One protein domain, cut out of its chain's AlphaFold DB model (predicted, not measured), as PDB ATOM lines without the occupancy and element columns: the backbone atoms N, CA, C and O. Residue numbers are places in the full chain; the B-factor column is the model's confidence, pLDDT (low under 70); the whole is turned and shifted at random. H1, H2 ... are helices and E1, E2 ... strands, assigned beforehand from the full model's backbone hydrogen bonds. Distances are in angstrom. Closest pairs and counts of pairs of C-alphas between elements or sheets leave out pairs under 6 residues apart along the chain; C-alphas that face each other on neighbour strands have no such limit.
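What this domain is: This is residues 90 to 186 of the 265 residues of an uncharacterized protein of Methanobrevibacter sp (UniProt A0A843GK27). One long straight helix, H1, is the spine of a loose, drawn-out rod, with the small hairpin E1 and E2 at its first end and a second hairpin, E3 and E4, continuing the length beyond its last end. From that second hairpin the chain folds back along H1, first as the short helices H2 and H3, which pack on the later part of H1, then as a long link to H4, whose residues 177 to 183 pack steeply tilted on the earlier part of H1. The printed part has 97 residues with four named helices and four named strands, in the order E1, E2, H1, E3, E4, H2, H3, H4; each hairpin is an antiparallel sheet of two strands, and the class is mixed, helices and strands. The whole is loose, with a radius of gyration of the C-alphas of 17.1 A, and spans 57 by 27 by 16 A.

How they stand to each other: Strands E1, residues 90 to 92, and E2, residues 101 to 103, form an antiparallel hairpin, with 136 degrees between their directions; N 91 and O 102 are 2.8 A apart and N 102 and O 91 are 2.9 A apart, both within hydrogen-bond range. A tight link leads from E2 to H1, residues 104 to 128, the hub, which touches three other helices. The closest C-alphas of E1 and H1 are those of Val 91 and Lys 104, 6.1 A apart. After H1, E3, residues 132 to 135, and E4, residues 138 to 143, form the second antiparallel hairpin, with 141 degrees between their directions; N 133 and O 142 are 2.9 A apart, and N 138 and O 135 are also 2.9 A apart. H2, residues 144 to 148, touches H1 at its residues 125 to 128 alone, the closest C-alphas being those of Leu 128 and Gly 145, 4.5 A apart. H3, residues 153 to 158, touches H1 at its residues 118 to 125 alone, at a steep tilt of 64 degrees, opposite ways; the closest C-alphas are those of Arg 121 and Leu 158, 5.1 A apart. H2 and H3 are close but not clearly touching, with the C-alphas of Val 148 and Lys 155 closest at 5.0 A. H4, residues 170 to 183, touches H1 with its residues 177 to 183 alone, at a steep tilt of 48 degrees, the same way; the closest C-alphas are those of Met 110 and Ile 180, 6.5 A apart. H4 is apart from H2 and from H3. Every O i to N i+4 pair is within hydrogen-bond range in H1, H2 and H4; in H3 it is 1 of 2.

Where its parts are: E1 begins at C-alpha 90, (13.536, -7.585, -23.505), and E2 ends at C-alpha 103. H1 measures 36.0 A from C-alpha 104, at (10.145, -12.567, -22.136), to C-alpha 128, at (-16.690, -29.741, -38.988). E3 measures 10.3 A and E4 12.9 A. The short helices H2 and H3 have five and six residues. H4 measures 20.1 A and ends at C-alpha 183, (-9.443, -15.133, -27.985).

The domain as a whole: The two C-alphas farthest apart are those of Ile 90 and Gly 137, 58.4 A. The printed part, residues 90 to 186, has no cut. The link from H3 to H4, with 11 residues, is long; the link from E1 to E2 is short, and the others are tight. The mean pLDDT of the printed part is 80.0, and 25 residues are under 70: residues 95 to 97, 133 to 138, 140 to 141 and 144 to 157.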
ATOM      1  N   ILE A  90      13.918  -7.879 -22.133       94.56
ATOM      2  CA  ILE A  90      13.536  -7.585 -23.505       94.56
ATOM      3  C   ILE A  90      14.206  -8.607 -24.416       94.56
ATOM      4  O   ILE A  90      15.400  -8.869 -24.304       94.56
ATOM      5  N   VAL A  91      13.409  -9.198 -25.293       92.62
ATOM      6  CA  VAL A  91      13.825 -10.164 -26.301       92.62
ATOM      7  C   VAL A  91      13.293  -9.719 -27.656       92.62
ATOM      8  O   VAL A  91      12.267  -9.039 -27.741       92.62
ATOM      9  N   GLU A  92      13.971 -10.121 -28.718       88.62
ATOM     10  CA  GLU A  92      13.471  -9.927 -30.074       88.62
ATOM     11  C   GLU A  92      12.222 -10.785 -30.304       88.62
ATOM     12  O   GLU A  92      12.095 -11.908 -29.787       88.62
ATOM     13  N   ALA A  93      11.267 -10.222 -31.043       81.19
ATOM     14  CA  ALA A  93      10.156 -10.990 -31.572       81.19
ATOM     15  C   ALA A  93      10.712 -11.977 -32.619       81.19
ATOM     16  O   ALA A  93      11.373 -11.536 -33.555       81.19
ATOM     17  N   PRO A  94      10.483 -13.296 -32.467       70.19
ATOM     18  CA  PRO A  94      10.853 -14.281 -33.481       70.19
ATOM     19  C   PRO A  94      10.265 -13.926 -34.843       70.19
ATOM     20  O   PRO A  94       9.134 -13.439 -34.900       70.19
ATOM     21  N   ASP A  95      11.007 -14.239 -35.903       67.81
ATOM     22  CA  ASP A  95      10.555 -14.126 -37.294       67.81
ATOM     23  C   ASP A  95      10.126 -12.698 -37.684       67.81
ATOM     24  O   ASP A  95       9.197 -12.517 -38.471       67.81
ATOM     25  N   ASN A  96      10.762 -11.678 -37.091       66.75
ATOM     26  CA  ASN A  96      10.466 -10.280 -37.370       66.75
ATOM     27  C   ASN A  96      11.668  -9.520 -37.937       66.75
ATOM     28  O   ASN A  96      12.569  -9.119 -37.200       66.75
ATOM     29  N   ASP A  97      11.594  -9.218 -39.228       64.69
ATOM     30  CA  ASP A  97      12.622  -8.474 -39.960       64.69
ATOM     31  C   ASP A  97      12.718  -6.992 -39.538       64.69
ATOM     32  O   ASP A  97      13.723  -6.334 -39.790       64.69
ATOM     33  N   TYR A  98      11.707  -6.459 -38.838       71.31
ATOM     34  CA  TYR A  98      11.662  -5.063 -38.377       71.31
ATOM     35  C   TYR A  98      12.325  -4.837 -37.009       71.31
ATOM     36  O   TYR A  98      12.242  -3.739 -36.455       71.31
ATOM     37  N   GLY A  99      12.930  -5.868 -36.408       76.94
ATOM     38  CA  GLY A  99      13.629  -5.745 -35.123       76.94
ATOM     39  C   GLY A  99      12.722  -5.361 -33.944       76.94
ATOM     40  O   GLY A  99      13.196  -4.792 -32.955       76.94
ATOM     41  N   SER A 100      11.410  -5.628 -34.021       85.19
ATOM     42  CA  SER A 100      10.515  -5.298 -32.904       85.19
ATOM     43  C   SER A 100      10.788  -6.193 -31.704       85.19
ATOM     44  O   SER A 100      11.178  -7.359 -31.812       85.19
ATOM     45  N   ARG A 101      10.555  -5.629 -30.522       91.12
ATOM     46  CA  ARG A 101      10.965  -6.224 -29.257       91.12
ATOM     47  C   ARG A 101       9.762  -6.472 -28.367       91.12
ATOM     48  O   ARG A 101       8.728  -5.811 -28.439       91.12
ATOM     49  N   THR A 102       9.889  -7.451 -27.490       92.69
ATOM     50  CA  THR A 102       8.855  -7.794 -26.520       92.69
ATOM     51  C   THR A 102       9.501  -8.252 -25.225       92.69
ATOM     52  O   THR A 102      10.683  -8.580 -25.186       92.69
ATOM     53  N   THR A 103       8.751  -8.292 -24.132       95.00
ATOM     54  CA  THR A 103       9.266  -8.905 -22.906       95.00
ATOM     55  C   THR A 103       9.216 -10.430 -22.987       95.00
ATOM     56  O   THR A 103       8.298 -11.020 -23.569       95.00
ATOM     57  N   LYS A 104      10.159 -11.106 -22.320       95.31
ATOM     58  CA  LYS A 104      10.145 -12.567 -22.136       95.31
ATOM     59  C   LYS A 104       8.802 -13.042 -21.578       95.31
ATOM     60  O   LYS A 104       8.309 -14.110 -21.957       95.31
ATOM     61  N   TRP A 105       8.195 -12.242 -20.701       96.25
ATOM     62  CA  TRP A 105       6.851 -12.476 -20.193       96.25
ATOM     63  C   TRP A 105       5.777 -12.442 -21.287       96.25
ATOM     64  O   TRP A 105       5.079 -13.444 -21.429       96.25
ATOM     65  N   GLN A 106       5.674 -11.367 -22.082       94.00
ATOM     66  CA  GLN A 106       4.682 -11.253 -23.166       94.00
ATOM     67  C   GLN A 106       4.776 -12.440 -24.125       94.00
ATOM     68  O   GLN A 106       3.782 -13.138 -24.328       94.00
ATOM     69  N   ARG A 107       5.984 -12.741 -24.621       93.25
ATOM     70  CA  ARG A 107       6.237 -13.893 -25.500       93.25
ATOM     71  C   ARG A 107       5.750 -15.205 -24.878       93.25
ATOM     72  O   ARG A 107       5.067 -15.995 -25.526       93.25
ATOM     73  N   SER A 108       6.067 -15.432 -23.604       93.94
ATOM     74  CA  SER A 108       5.665 -16.657 -22.908       93.94
ATOM     75  C   SER A 108       4.149 -16.747 -22.695       93.94
ATOM     76  O   SER A 108       3.576 -17.827 -22.826       93.94
ATOM     77  N   GLU A 109       3.484 -15.638 -22.359       94.94
ATOM     78  CA  GLU A 109       2.027 -15.598 -22.190       94.94
ATOM     79  C   GLU A 109       1.288 -15.803 -23.511       94.94
ATOM     80  O   GLU A 109       0.316 -16.561 -23.546       94.94
ATOM     81  N   MET A 110       1.771 -15.193 -24.597       93.62
ATOM     82  CA  MET A 110       1.224 -15.392 -25.939       93.62
ATOM     83  C   MET A 110       1.276 -16.866 -26.326       93.62
ATOM     84  O   MET A 110       0.242 -17.438 -26.655       93.62
ATOM     85  N   ASN A 111       2.434 -17.514 -26.189       92.88
ATOM     86  CA  ASN A 111       2.599 -18.924 -26.550       92.88
ATOM     87  C   ASN A 111       1.664 -19.849 -25.757       92.88
ATOM     88  O   ASN A 111       1.036 -20.741 -26.327       92.88
ATOM     89  N   ARG A 112       1.518 -19.615 -24.445       93.31
ATOM     90  CA  ARG A 112       0.593 -20.394 -23.602       93.31
ATOM     91  C   ARG A 112      -0.849 -20.267 -24.084       93.31
ATOM     92  O   ARG A 112      -1.556 -21.269 -24.177       93.31
ATOM     93  N   ARG A 113      -1.284 -19.041 -24.379       94.06
ATOM     94  CA  ARG A 113      -2.653 -18.747 -24.822       94.06
ATOM     95  C   ARG A 113      -2.919 -19.262 -26.229       94.06
ATOM     96  O   ARG A 113      -3.966 -19.854 -26.454       94.06
ATOM     97  N   ILE A 114      -1.952 -19.143 -27.131       93.62
ATOM     98  CA  ILE A 114      -2.024 -19.702 -28.483       93.62
ATOM     99  C   ILE A 114      -2.192 -21.214 -28.446       93.62
ATOM    100  O   ILE A 114      -3.032 -21.738 -29.164       93.62
ATOM    101  N   GLY A 115      -1.483 -21.921 -27.563       91.50
ATOM    102  CA  GLY A 115      -1.695 -23.358 -27.389       91.50
ATOM    103  C   GLY A 115      -3.142 -23.705 -27.011       91.50
ATOM    104  O   GLY A 115      -3.687 -24.691 -27.499       91.50
ATOM    105  N   VAL A 116      -3.792 -22.886 -26.175       90.88
ATOM    106  CA  VAL A 116      -5.219 -23.049 -25.837       90.88
ATOM    107  C   VAL A 116      -6.109 -22.755 -27.044       90.88
ATOM    108  O   VAL A 116      -6.998 -23.549 -27.343       90.88
ATOM    109  N   ILE A 117      -5.860 -21.645 -27.743       91.19
ATOM    110  CA  ILE A 117      -6.622 -21.228 -28.927       91.19
ATOM    111  C   ILE A 117      -6.540 -22.304 -30.016       91.19
ATOM    112  O   ILE A 117      -7.571 -22.756 -30.501       91.19
ATOM    113  N   ASN A 118      -5.340 -22.785 -30.337       91.25
ATOM    114  CA  ASN A 118      -5.119 -23.777 -31.386       91.25
ATOM    115  C   ASN A 118      -5.759 -25.127 -31.053       91.25
ATOM    116  O   ASN A 118      -6.299 -25.766 -31.947       91.25
ATOM    117  N   ARG A 119      -5.774 -25.548 -29.779       90.31
ATOM    118  CA  ARG A 119      -6.517 -26.753 -29.370       90.31
ATOM    119  C   ARG A 119      -8.021 -26.608 -29.594       90.31
ATOM    120  O   ARG A 119      -8.646 -27.546 -30.070       90.31
ATOM    121  N   ARG A 120      -8.594 -25.441 -29.281       87.94
ATOM    122  CA  ARG A 120     -10.022 -25.163 -29.521       87.94
ATOM    123  C   ARG A 120     -10.344 -25.098 -31.011       87.94
ATOM    124  O   ARG A 120     -11.315 -25.710 -31.434       87.94
ATOM    125  N   ARG A 121      -9.508 -24.410 -31.796       87.75
ATOM    126  CA  ARG A 121      -9.633 -24.342 -33.260       87.75
ATOM    127  C   ARG A 121      -9.564 -25.730 -33.892       87.75
ATOM    128  O   ARG A 121     -10.422 -26.051 -34.699       87.75
ATOM    129  N   LYS A 122      -8.609 -26.564 -33.462       88.12
ATOM    130  CA  LYS A 122      -8.495 -27.955 -33.915       88.12
ATOM    131  C   LYS A 122      -9.756 -28.755 -33.596       88.12
ATOM    132  O   LYS A 122     -10.325 -29.335 -34.500       88.12
ATOM    133  N   HIS A 123     -10.228 -28.726 -32.350       86.81
ATOM    134  CA  HIS A 123     -11.440 -29.457 -31.975       86.81
ATOM    135  C   HIS A 123     -12.672 -29.023 -32.789       86.81
ATOM    136  O   HIS A 123     -13.465 -29.865 -33.200       86.81
ATOM    137  N   ARG A 124     -12.809 -27.718 -33.065       82.44
ATOM    138  CA  ARG A 124     -13.861 -27.210 -33.956       82.44
ATOM    139  C   ARG A 124     -13.693 -27.746 -35.373       82.44
ATOM    140  O   ARG A 124     -14.652 -28.265 -35.918       82.44
ATOM    141  N   LEU A 125     -12.491 -27.668 -35.940       82.81
ATOM    142  CA  LEU A 125     -12.209 -28.207 -37.270       82.81
ATOM    143  C   LEU A 125     -12.517 -29.709 -37.360       82.81
ATOM    144  O   LEU A 125     -13.126 -30.135 -38.331       82.81
ATOM    145  N   ASP A 126     -12.147 -30.486 -36.339       84.81
ATOM    146  CA  ASP A 126     -12.441 -31.919 -36.265       84.81
ATOM    147  C   ASP A 126     -13.962 -32.163 -36.289       84.81
ATOM    148  O   ASP A 126     -14.427 -32.984 -37.067       84.81
ATOM    149  N   THR A 127     -14.743 -31.367 -35.546       81.88
ATOM    150  CA  THR A 127     -16.220 -31.443 -35.561       81.88
ATOM    151  C   THR A 127     -16.794 -31.120 -36.948       81.88
ATOM    152  O   THR A 127     -17.732 -31.759 -37.404       81.88
ATOM    153  N   LEU A 128     -16.228 -30.136 -37.651       78.88
ATOM    154  CA  LEU A 128     -16.690 -29.741 -38.988       78.88
ATOM    155  C   LEU A 128     -16.297 -30.736 -40.081       78.88
ATOM    156  O   LEU A 128     -16.963 -30.817 -41.107       78.88
ATOM    157  N   ASN A 129     -15.225 -31.501 -39.875       81.00
ATOM    158  CA  ASN A 129     -14.856 -32.599 -40.765       81.00
ATOM    159  C   ASN A 129     -15.816 -33.795 -40.652       81.00
ATOM    160  O   ASN A 129     -15.766 -34.676 -41.502       81.00
ATOM    161  N   GLU A 130     -16.676 -33.847 -39.634       79.81
ATOM    162  CA  GLU A 130     -17.709 -34.882 -39.489       79.81
ATOM    163  C   GLU A 130     -19.034 -34.488 -40.165       79.81
ATOM    164  O   GLU A 130     -19.929 -35.321 -40.295       79.81
ATOM    165  N   VAL A 131     -19.173 -33.234 -40.607       76.50
ATOM    166  CA  VAL A 131     -20.412 -32.711 -41.196       76.50
ATOM    167  C   VAL A 131     -20.289 -32.675 -42.709       76.50
ATOM    168  O   VAL A 131     -19.423 -31.990 -43.250       76.50
ATOM    169  N   GLU A 132     -21.156 -33.410 -43.397       76.44
ATOM    170  CA  GLU A 132     -21.238 -33.391 -44.855       76.44
ATOM    171  C   GLU A 132     -21.913 -32.107 -45.348       76.44
ATOM    172  O   GLU A 132     -22.875 -31.621 -44.757       76.44
ATOM    173  N   MET A 133     -21.390 -31.551 -46.440       69.75
ATOM    174  CA  MET A 133     -21.970 -30.390 -47.106       69.75
ATOM    175  C   MET A 133     -23.173 -30.796 -47.954       69.75
ATOM    176  O   MET A 133     -23.125 -31.790 -48.688       69.75
ATOM    177  N   GLU A 134     -24.201 -29.957 -47.939       66.00
ATOM    178  CA  GLU A 134     -25.422 -30.140 -48.719       66.00
ATOM    179  C   GLU A 134     -25.720 -28.880 -49.538       66.00
ATOM    180  O   GLU A 134     -25.457 -27.761 -49.105       66.00
ATOM    181  N   ASN A 135     -26.281 -29.061 -50.732       63.53
ATOM    182  CA  ASN A 135     -26.898 -27.987 -51.514       63.53
ATOM    183  C   ASN A 135     -28.316 -28.419 -51.923       63.53
ATOM    184  O   ASN A 135     -28.690 -29.576 -51.725       63.53
ATOM    185  N   SER A 136     -29.087 -27.534 -52.556       56.44
ATOM    186  CA  SER A 136     -30.477 -27.739 -52.997       56.44
ATOM    187  C   SER A 136     -30.704 -28.958 -53.917       56.44
ATOM    188  O   SER A 136     -31.845 -29.263 -54.248       56.44
ATOM    189  N   GLY A 137     -29.644 -29.683 -54.309       56.25
ATOM    190  CA  GLY A 137     -29.679 -30.929 -55.086       56.25
ATOM    191  C   GLY A 137     -29.040 -32.164 -54.422       56.25
ATOM    192  O   GLY A 137     -28.904 -33.184 -55.094       56.25
ATOM    193  N   GLY A 138     -28.636 -32.105 -53.144       60.19
ATOM    194  CA  GLY A 138     -28.074 -33.241 -52.393       60.19
ATOM    195  C   GLY A 138     -26.657 -33.023 -51.843       60.19
ATOM    196  O   GLY A 138     -26.127 -31.910 -51.839       60.19
ATOM    197  N   LYS A 139     -26.049 -34.109 -51.344       71.44
ATOM    198  CA  LYS A 139     -24.711 -34.118 -50.728       71.44
ATOM    199  C   LYS A 139     -23.630 -33.772 -51.751       71.44
ATOM    200  O   LYS A 139     -23.562 -34.384 -52.814       71.44
ATOM    201  N   LEU A 140     -22.739 -32.846 -51.404       63.12
ATOM    202  CA  LEU A 140     -21.689 -32.352 -52.307       63.12
ATOM    203  C   LEU A 140     -20.415 -33.220 -52.330       63.12
ATOM    204  O   LEU A 140     -19.492 -32.919 -53.082       63.12
ATOM    205  N   GLY A 141     -20.342 -34.281 -51.517       67.44
ATOM    206  CA  GLY A 141     -19.179 -35.182 -51.450       67.44
ATOM    207  C   GLY A 141     -17.964 -34.616 -50.703       67.44
ATOM    208  O   GLY A 141     -16.910 -35.249 -50.686       67.44
ATOM    209  N   TYR A 142     -18.116 -33.453 -50.066       72.75
ATOM    210  CA  TYR A 142     -17.117 -32.826 -49.200       72.75
ATOM    211  C   TYR A 142     -17.715 -32.538 -47.828       72.75
ATOM    212  O   TYR A 142     -18.930 -32.384 -47.686       72.75
ATOM    213  N   THR A 143     -16.858 -32.421 -46.823       74.25
ATOM    214  CA  THR A 143     -17.255 -31.995 -45.479       74.25
ATOM    215  C   THR A 143     -17.141 -30.481 -45.335       74.25
ATOM    216  O   THR A 143     -16.395 -29.820 -46.066       74.25
ATOM    217  N   VAL A 144     -17.850 -29.921 -44.358       69.88
ATOM    218  CA  VAL A 144     -17.767 -28.496 -44.018       69.88
ATOM    219  C   VAL A 144     -16.322 -28.117 -43.711       69.88
ATOM    220  O   VAL A 144     -15.812 -27.126 -44.225       69.88
ATOM    221  N   GLY A 145     -15.603 -28.952 -42.957       63.47
ATOM    222  CA  GLY A 145     -14.192 -28.724 -42.651       63.47
ATOM    223  C   GLY A 145     -13.277 -28.721 -43.886       63.47
ATOM    224  O   GLY A 145     -12.343 -27.915 -43.949       63.47
ATOM    225  N   GLN A 146     -13.569 -29.536 -44.907       68.62
ATOM    226  CA  GLN A 146     -12.850 -29.510 -46.188       68.62
ATOM    227  C   GLN A 146     -13.114 -28.219 -46.971       68.62
ATOM    228  O   GLN A 146     -12.156 -27.601 -47.433       68.62
ATOM    229  N   MET A 147     -14.367 -27.759 -47.054       65.88
ATOM    230  CA  MET A 147     -14.723 -26.482 -47.696       65.88
ATOM    231  C   MET A 147     -14.117 -25.277 -46.973       65.88
ATOM    232  O   MET A 147     -13.515 -24.406 -47.606       65.88
ATOM    233  N   VAL A 148     -14.146 -25.282 -45.637       62.38
ATOM    234  CA  VAL A 148     -13.414 -24.311 -44.813       62.38
ATOM    235  C   VAL A 148     -11.917 -24.342 -45.147       62.38
ATOM    236  O   VAL A 148     -11.260 -23.308 -45.193       62.38
ATOM    237  N   GLY A 149     -11.358 -25.513 -45.450       56.03
ATOM    238  CA  GLY A 149      -9.982 -25.682 -45.913       56.03
ATOM    239  C   GLY A 149      -9.687 -25.157 -47.327       56.03
ATOM    240  O   GLY A 149      -8.510 -24.977 -47.654       56.03
ATOM    241  N   MET A 150     -10.689 -24.862 -48.161       54.78
ATOM    242  CA  MET A 150     -10.513 -24.529 -49.587       54.78
ATOM    243  C   MET A 150     -10.438 -23.030 -49.909       54.78
ATOM    244  O   MET A 150     -10.025 -22.691 -51.013       54.78
ATOM    245  N   GLY A 151     -10.688 -22.126 -48.955       47.72
ATOM    246  CA  GLY A 151     -10.435 -20.686 -49.158       47.72
ATOM    247  C   GLY A 151     -11.532 -19.731 -48.695       47.72
ATOM    248  O   GLY A 151     -11.386 -18.529 -48.894       47.72
ATOM    249  N   SER A 152     -12.587 -20.223 -48.049       52.50
ATOM    250  CA  SER A 152     -13.583 -19.368 -47.400       52.50
ATOM    251  C   SER A 152     -12.948 -18.510 -46.292       52.50
ATOM    252  O   SER A 152     -11.910 -18.856 -45.712       52.50
ATOM    253  N   ALA A 153     -13.595 -17.398 -45.929       46.94
ATOM    254  CA  ALA A 153     -13.164 -16.534 -44.823       46.94
ATOM    255  C   ALA A 153     -12.978 -17.301 -43.488       46.94
ATOM    256  O   ALA A 153     -12.204 -16.884 -42.620       46.94
ATOM    257  N   SER A 154     -13.618 -18.468 -43.344       50.53
ATOM    258  CA  SER A 154     -13.466 -19.397 -42.222       50.53
ATOM    259  C   SER A 154     -12.123 -20.156 -42.188       50.53
ATOM    260  O   SER A 154     -11.671 -20.522 -41.100       50.53
ATOM    261  N   LYS A 155     -11.390 -20.314 -43.304       49.69
ATOM    262  CA  LYS A 155     -10.054 -20.959 -43.321       49.69
ATOM    263  C   LYS A 155      -9.060 -20.259 -42.398       49.69
ATOM    264  O   LYS A 155      -8.311 -20.886 -41.639       49.69
ATOM    265  N   ASN A 156      -9.068 -18.929 -42.449       53.78
ATOM    266  CA  ASN A 156      -8.164 -18.082 -41.674       53.78
ATOM    267  C   ASN A 156      -8.521 -18.073 -40.177       53.78
ATOM    268  O   ASN A 156      -7.645 -17.848 -39.336       53.78
ATOM    269  N   SER A 157      -9.781 -18.354 -39.823       63.69
ATOM    270  CA  SER A 157     -10.235 -18.356 -38.429       63.69
ATOM    271  C   SER A 157      -9.899 -19.661 -37.693       63.69
ATOM    272  O   SER A 157      -9.618 -19.611 -36.493       63.69
ATOM    273  N   LEU A 158      -9.841 -20.806 -38.392       74.00
ATOM    274  CA  LEU A 158      -9.540 -22.120 -37.796       74.00
ATOM    275  C   LEU A 158      -8.090 -22.586 -37.969       74.00
ATOM    276  O   LEU A 158      -7.641 -23.475 -37.243       74.00
ATOM    277  N   SER A 159      -7.317 -21.957 -38.856       76.38
ATOM    278  CA  SER A 159      -5.888 -22.259 -39.004       76.38
ATOM    279  C   SER A 159      -5.107 -22.020 -37.698       76.38
ATOM    280  O   SER A 159      -5.469 -21.128 -36.916       76.38
ATOM    281  N   PRO A 160      -4.015 -22.769 -37.431       81.06
ATOM    282  CA  PRO A 160      -3.196 -22.555 -36.246       81.06
ATOM    283  C   PRO A 160      -2.676 -21.117 -36.170       81.06
ATOM    284  O   PRO A 160      -1.999 -20.623 -37.071       81.06
ATOM    285  N   MET A 161      -2.965 -20.441 -35.062       85.38
ATOM    286  CA  MET A 161      -2.439 -19.114 -34.802       85.38
ATOM    287  C   MET A 161      -0.940 -19.197 -34.493       85.38
ATOM    288  O   MET A 161      -0.510 -20.012 -33.673       85.38
ATOM    289  N   LYS A 162      -0.163 -18.297 -35.103       83.50
ATOM    290  CA  LYS A 162       1.230 -18.016 -34.735       83.50
ATOM    291  C   LYS A 162       1.314 -16.823 -33.782       83.50
ATOM    292  O   LYS A 162       0.475 -15.917 -33.823       83.50
ATOM    293  N   SER A 163       2.328 -16.831 -32.916       76.38
ATOM    294  CA  SER A 163       2.588 -15.758 -31.945       76.38
ATOM    295  C   SER A 163       3.052 -14.473 -32.599       76.38
ATOM    296  O   SER A 163       2.602 -13.402 -32.207       76.38
ATOM    297  N   PHE A 164       3.897 -14.602 -33.612       81.19
ATOM    298  CA  PHE A 164       4.433 -13.502 -34.395       81.19
ATOM    299  C   PHE A 164       4.281 -13.859 -35.868       81.19
ATOM    300  O   PHE A 164       4.211 -15.041 -36.223       81.19
ATOM    301  N   THR A 165       4.164 -12.838 -36.702       80.62
ATOM    302  CA  THR A 165       4.204 -12.973 -38.154       80.62
ATOM    303  C   THR A 165       5.256 -12.015 -38.700       80.62
ATOM    304  O   THR A 165       5.452 -10.953 -38.096       80.62
ATOM    305  N   PRO A 166       5.890 -12.354 -39.836       80.81
ATOM    306  CA  PRO A 166       6.786 -11.436 -40.522       80.81
ATOM    307  C   PRO A 166       6.106 -10.088 -40.749       80.81
ATOM    308  O   PRO A 166       4.909 -10.029 -41.038       80.81
ATOM    309  N   GLY A 167       6.860  -9.009 -40.566       81.94
ATOM    310  CA  GLY A 167       6.370  -7.656 -40.810       81.94
ATOM    311  C   GLY A 167       5.734  -6.920 -39.633       81.94
ATOM    312  O   GLY A 167       5.366  -5.760 -39.786       81.94
ATOM    313  N   MET A 168       5.596  -7.548 -38.462       87.44
ATOM    314  CA  MET A 168       4.948  -6.901 -37.315       87.44
ATOM    315  C   MET A 168       5.793  -5.765 -36.728       87.44
ATOM    316  O   MET A 168       6.891  -5.994 -36.220       87.44
ATOM    317  N   ASN A 169       5.238  -4.557 -36.677       90.06
ATOM    318  CA  ASN A 169       5.808  -3.452 -35.910       90.06
ATOM    319  C   ASN A 169       5.438  -3.545 -34.408       90.06
ATOM    320  O   ASN A 169       4.678  -4.411 -33.962       90.06
ATOM    321  N   GLN A 170       5.954  -2.620 -33.590       89.69
ATOM    322  CA  GLN A 170       5.711  -2.622 -32.142       89.69
ATOM    323  C   GLN A 170       4.225  -2.467 -31.762       89.69
ATOM    324  O   GLN A 170       3.779  -3.058 -30.776       89.69
ATOM    325  N   ASN A 171       3.449  -1.687 -32.521       90.44
ATOM    326  CA  ASN A 171       2.010  -1.538 -32.295       90.44
ATOM    327  C   ASN A 171       1.249  -2.805 -32.695       90.44
ATOM    328  O   ASN A 171       0.339  -3.210 -31.968       90.44
ATOM    329  N   ASP A 172       1.663  -3.483 -33.765       90.94
ATOM    330  CA  ASP A 172       1.076  -4.762 -34.174       90.94
ATOM    331  C   ASP A 172       1.251  -5.816 -33.080       90.94
ATOM    332  O   ASP A 172       0.312  -6.543 -32.764       90.94
ATOM    333  N   ILE A 173       2.413  -5.848 -32.414       91.12
ATOM    334  CA  ILE A 173       2.651  -6.737 -31.267       91.12
ATOM    335  C   ILE A 173       1.664  -6.449 -30.127       91.12
ATOM    336  O   ILE A 173       1.132  -7.387 -29.526       91.12
ATOM    337  N   LYS A 174       1.385  -5.175 -29.819       92.38
ATOM    338  CA  LYS A 174       0.420  -4.804 -28.768       92.38
ATOM    339  C   LYS A 174      -0.994  -5.256 -29.122       92.38
ATOM    340  O   LYS A 174      -1.679  -5.864 -28.292       92.38
ATOM    341  N   TRP A 175      -1.419  -5.013 -30.359       92.56
ATOM    342  CA  TRP A 175      -2.717  -5.459 -30.860       92.56
ATOM    343  C   TRP A 175      -2.831  -6.979 -30.891       92.56
ATOM    344  O   TRP A 175      -3.834  -7.531 -30.433       92.56
ATOM    345  N   LYS A 176      -1.780  -7.671 -31.331       91.88
ATOM    346  CA  LYS A 176      -1.713  -9.130 -31.341       91.88
ATOM    347  C   LYS A 176      -1.798  -9.703 -29.932       91.88
ATOM    348  O   LYS A 176      -2.570 -10.631 -29.698       91.88
ATOM    349  N   PHE A 177      -1.070  -9.126 -28.976       92.50
ATOM    350  CA  PHE A 177      -1.146  -9.512 -27.569       92.50
ATOM    351  C   PHE A 177      -2.575  -9.372 -27.031       92.50
ATOM    352  O   PHE A 177      -3.108 -10.312 -26.437       92.50
ATOM    353  N   ARG A 178      -3.231  -8.236 -27.300       92.25
ATOM    354  CA  ARG A 178      -4.631  -7.995 -26.926       92.25
ATOM    355  C   ARG A 178      -5.583  -9.022 -27.550       92.25
ATOM    356  O   ARG A 178      -6.404  -9.585 -26.827       92.25
ATOM    357  N   SER A 179      -5.471  -9.276 -28.856       91.44
ATOM    358  CA  SER A 179      -6.296 -10.266 -29.569       91.44
ATOM    359  C   SER A 179      -6.128 -11.654 -28.952       91.44
ATOM    360  O   SER A 179      -7.122 -12.270 -28.581       91.44
ATOM    361  N   ILE A 180      -4.891 -12.096 -28.705       92.69
ATOM    362  CA  ILE A 180      -4.618 -13.393 -28.071       92.69
ATOM    363  C   ILE A 180      -5.223 -13.465 -26.664       92.69
ATOM    364  O   ILE A 180      -5.779 -14.496 -26.281       92.69
ATOM    365  N   MET A 181      -5.135 -12.389 -25.872       90.88
ATOM    366  CA  MET A 181      -5.777 -12.360 -24.556       90.88
ATOM    367  C   MET A 181      -7.294 -12.527 -24.669       90.88
ATOM    368  O   MET A 181      -7.856 -13.348 -23.943       90.88
ATOM    369  N   ASN A 182      -7.931 -11.831 -25.612       89.38
ATOM    370  CA  ASN A 182      -9.371 -11.908 -25.841       89.38
ATOM    371  C   ASN A 182      -9.824 -13.286 -26.363       89.38
ATOM    372  O   ASN A 182     -10.744 -13.883 -25.808       89.38
ATOM    373  N   GLU A 183      -9.138 -13.828 -27.373       90.25
ATOM    374  CA  GLU A 183      -9.443 -15.133 -27.985       90.25
ATOM    375  C   GLU A 183      -9.225 -16.305 -27.023       90.25
ATOM    376  O   GLU A 183      -9.858 -17.357 -27.126       90.25
ATOM    377  N   SER A 184      -8.334 -16.135 -26.043       90.62
ATOM    378  CA  SER A 184      -8.071 -17.165 -25.039       90.62
ATOM    379  C   SER A 184      -9.155 -17.282 -23.961       90.62
ATOM    380  O   SER A 184      -9.145 -18.270 -23.217       90.62
ATOM    381  N   ARG A 185     -10.088 -16.319 -23.860       90.00
ATOM    382  CA  ARG A 185     -11.184 -16.361 -22.875       90.00
ATOM    383  C   ARG A 185     -12.042 -17.604 -23.068       90.00
ATOM    384  O   ARG A 185     -12.144 -18.139 -24.169       90.00
ATOM    385  N   SER A 186     -12.597 -18.122 -21.980       87.31
ATOM    386  CA  SER A 186     -13.282 -19.421 -21.997       87.31
ATOM    387  C   SER A 186     -14.617 -19.398 -22.741       87.31
ATOM    388  O   SER A 186     -15.015 -20.411 -23.305       87.31
TER     389      SER A 186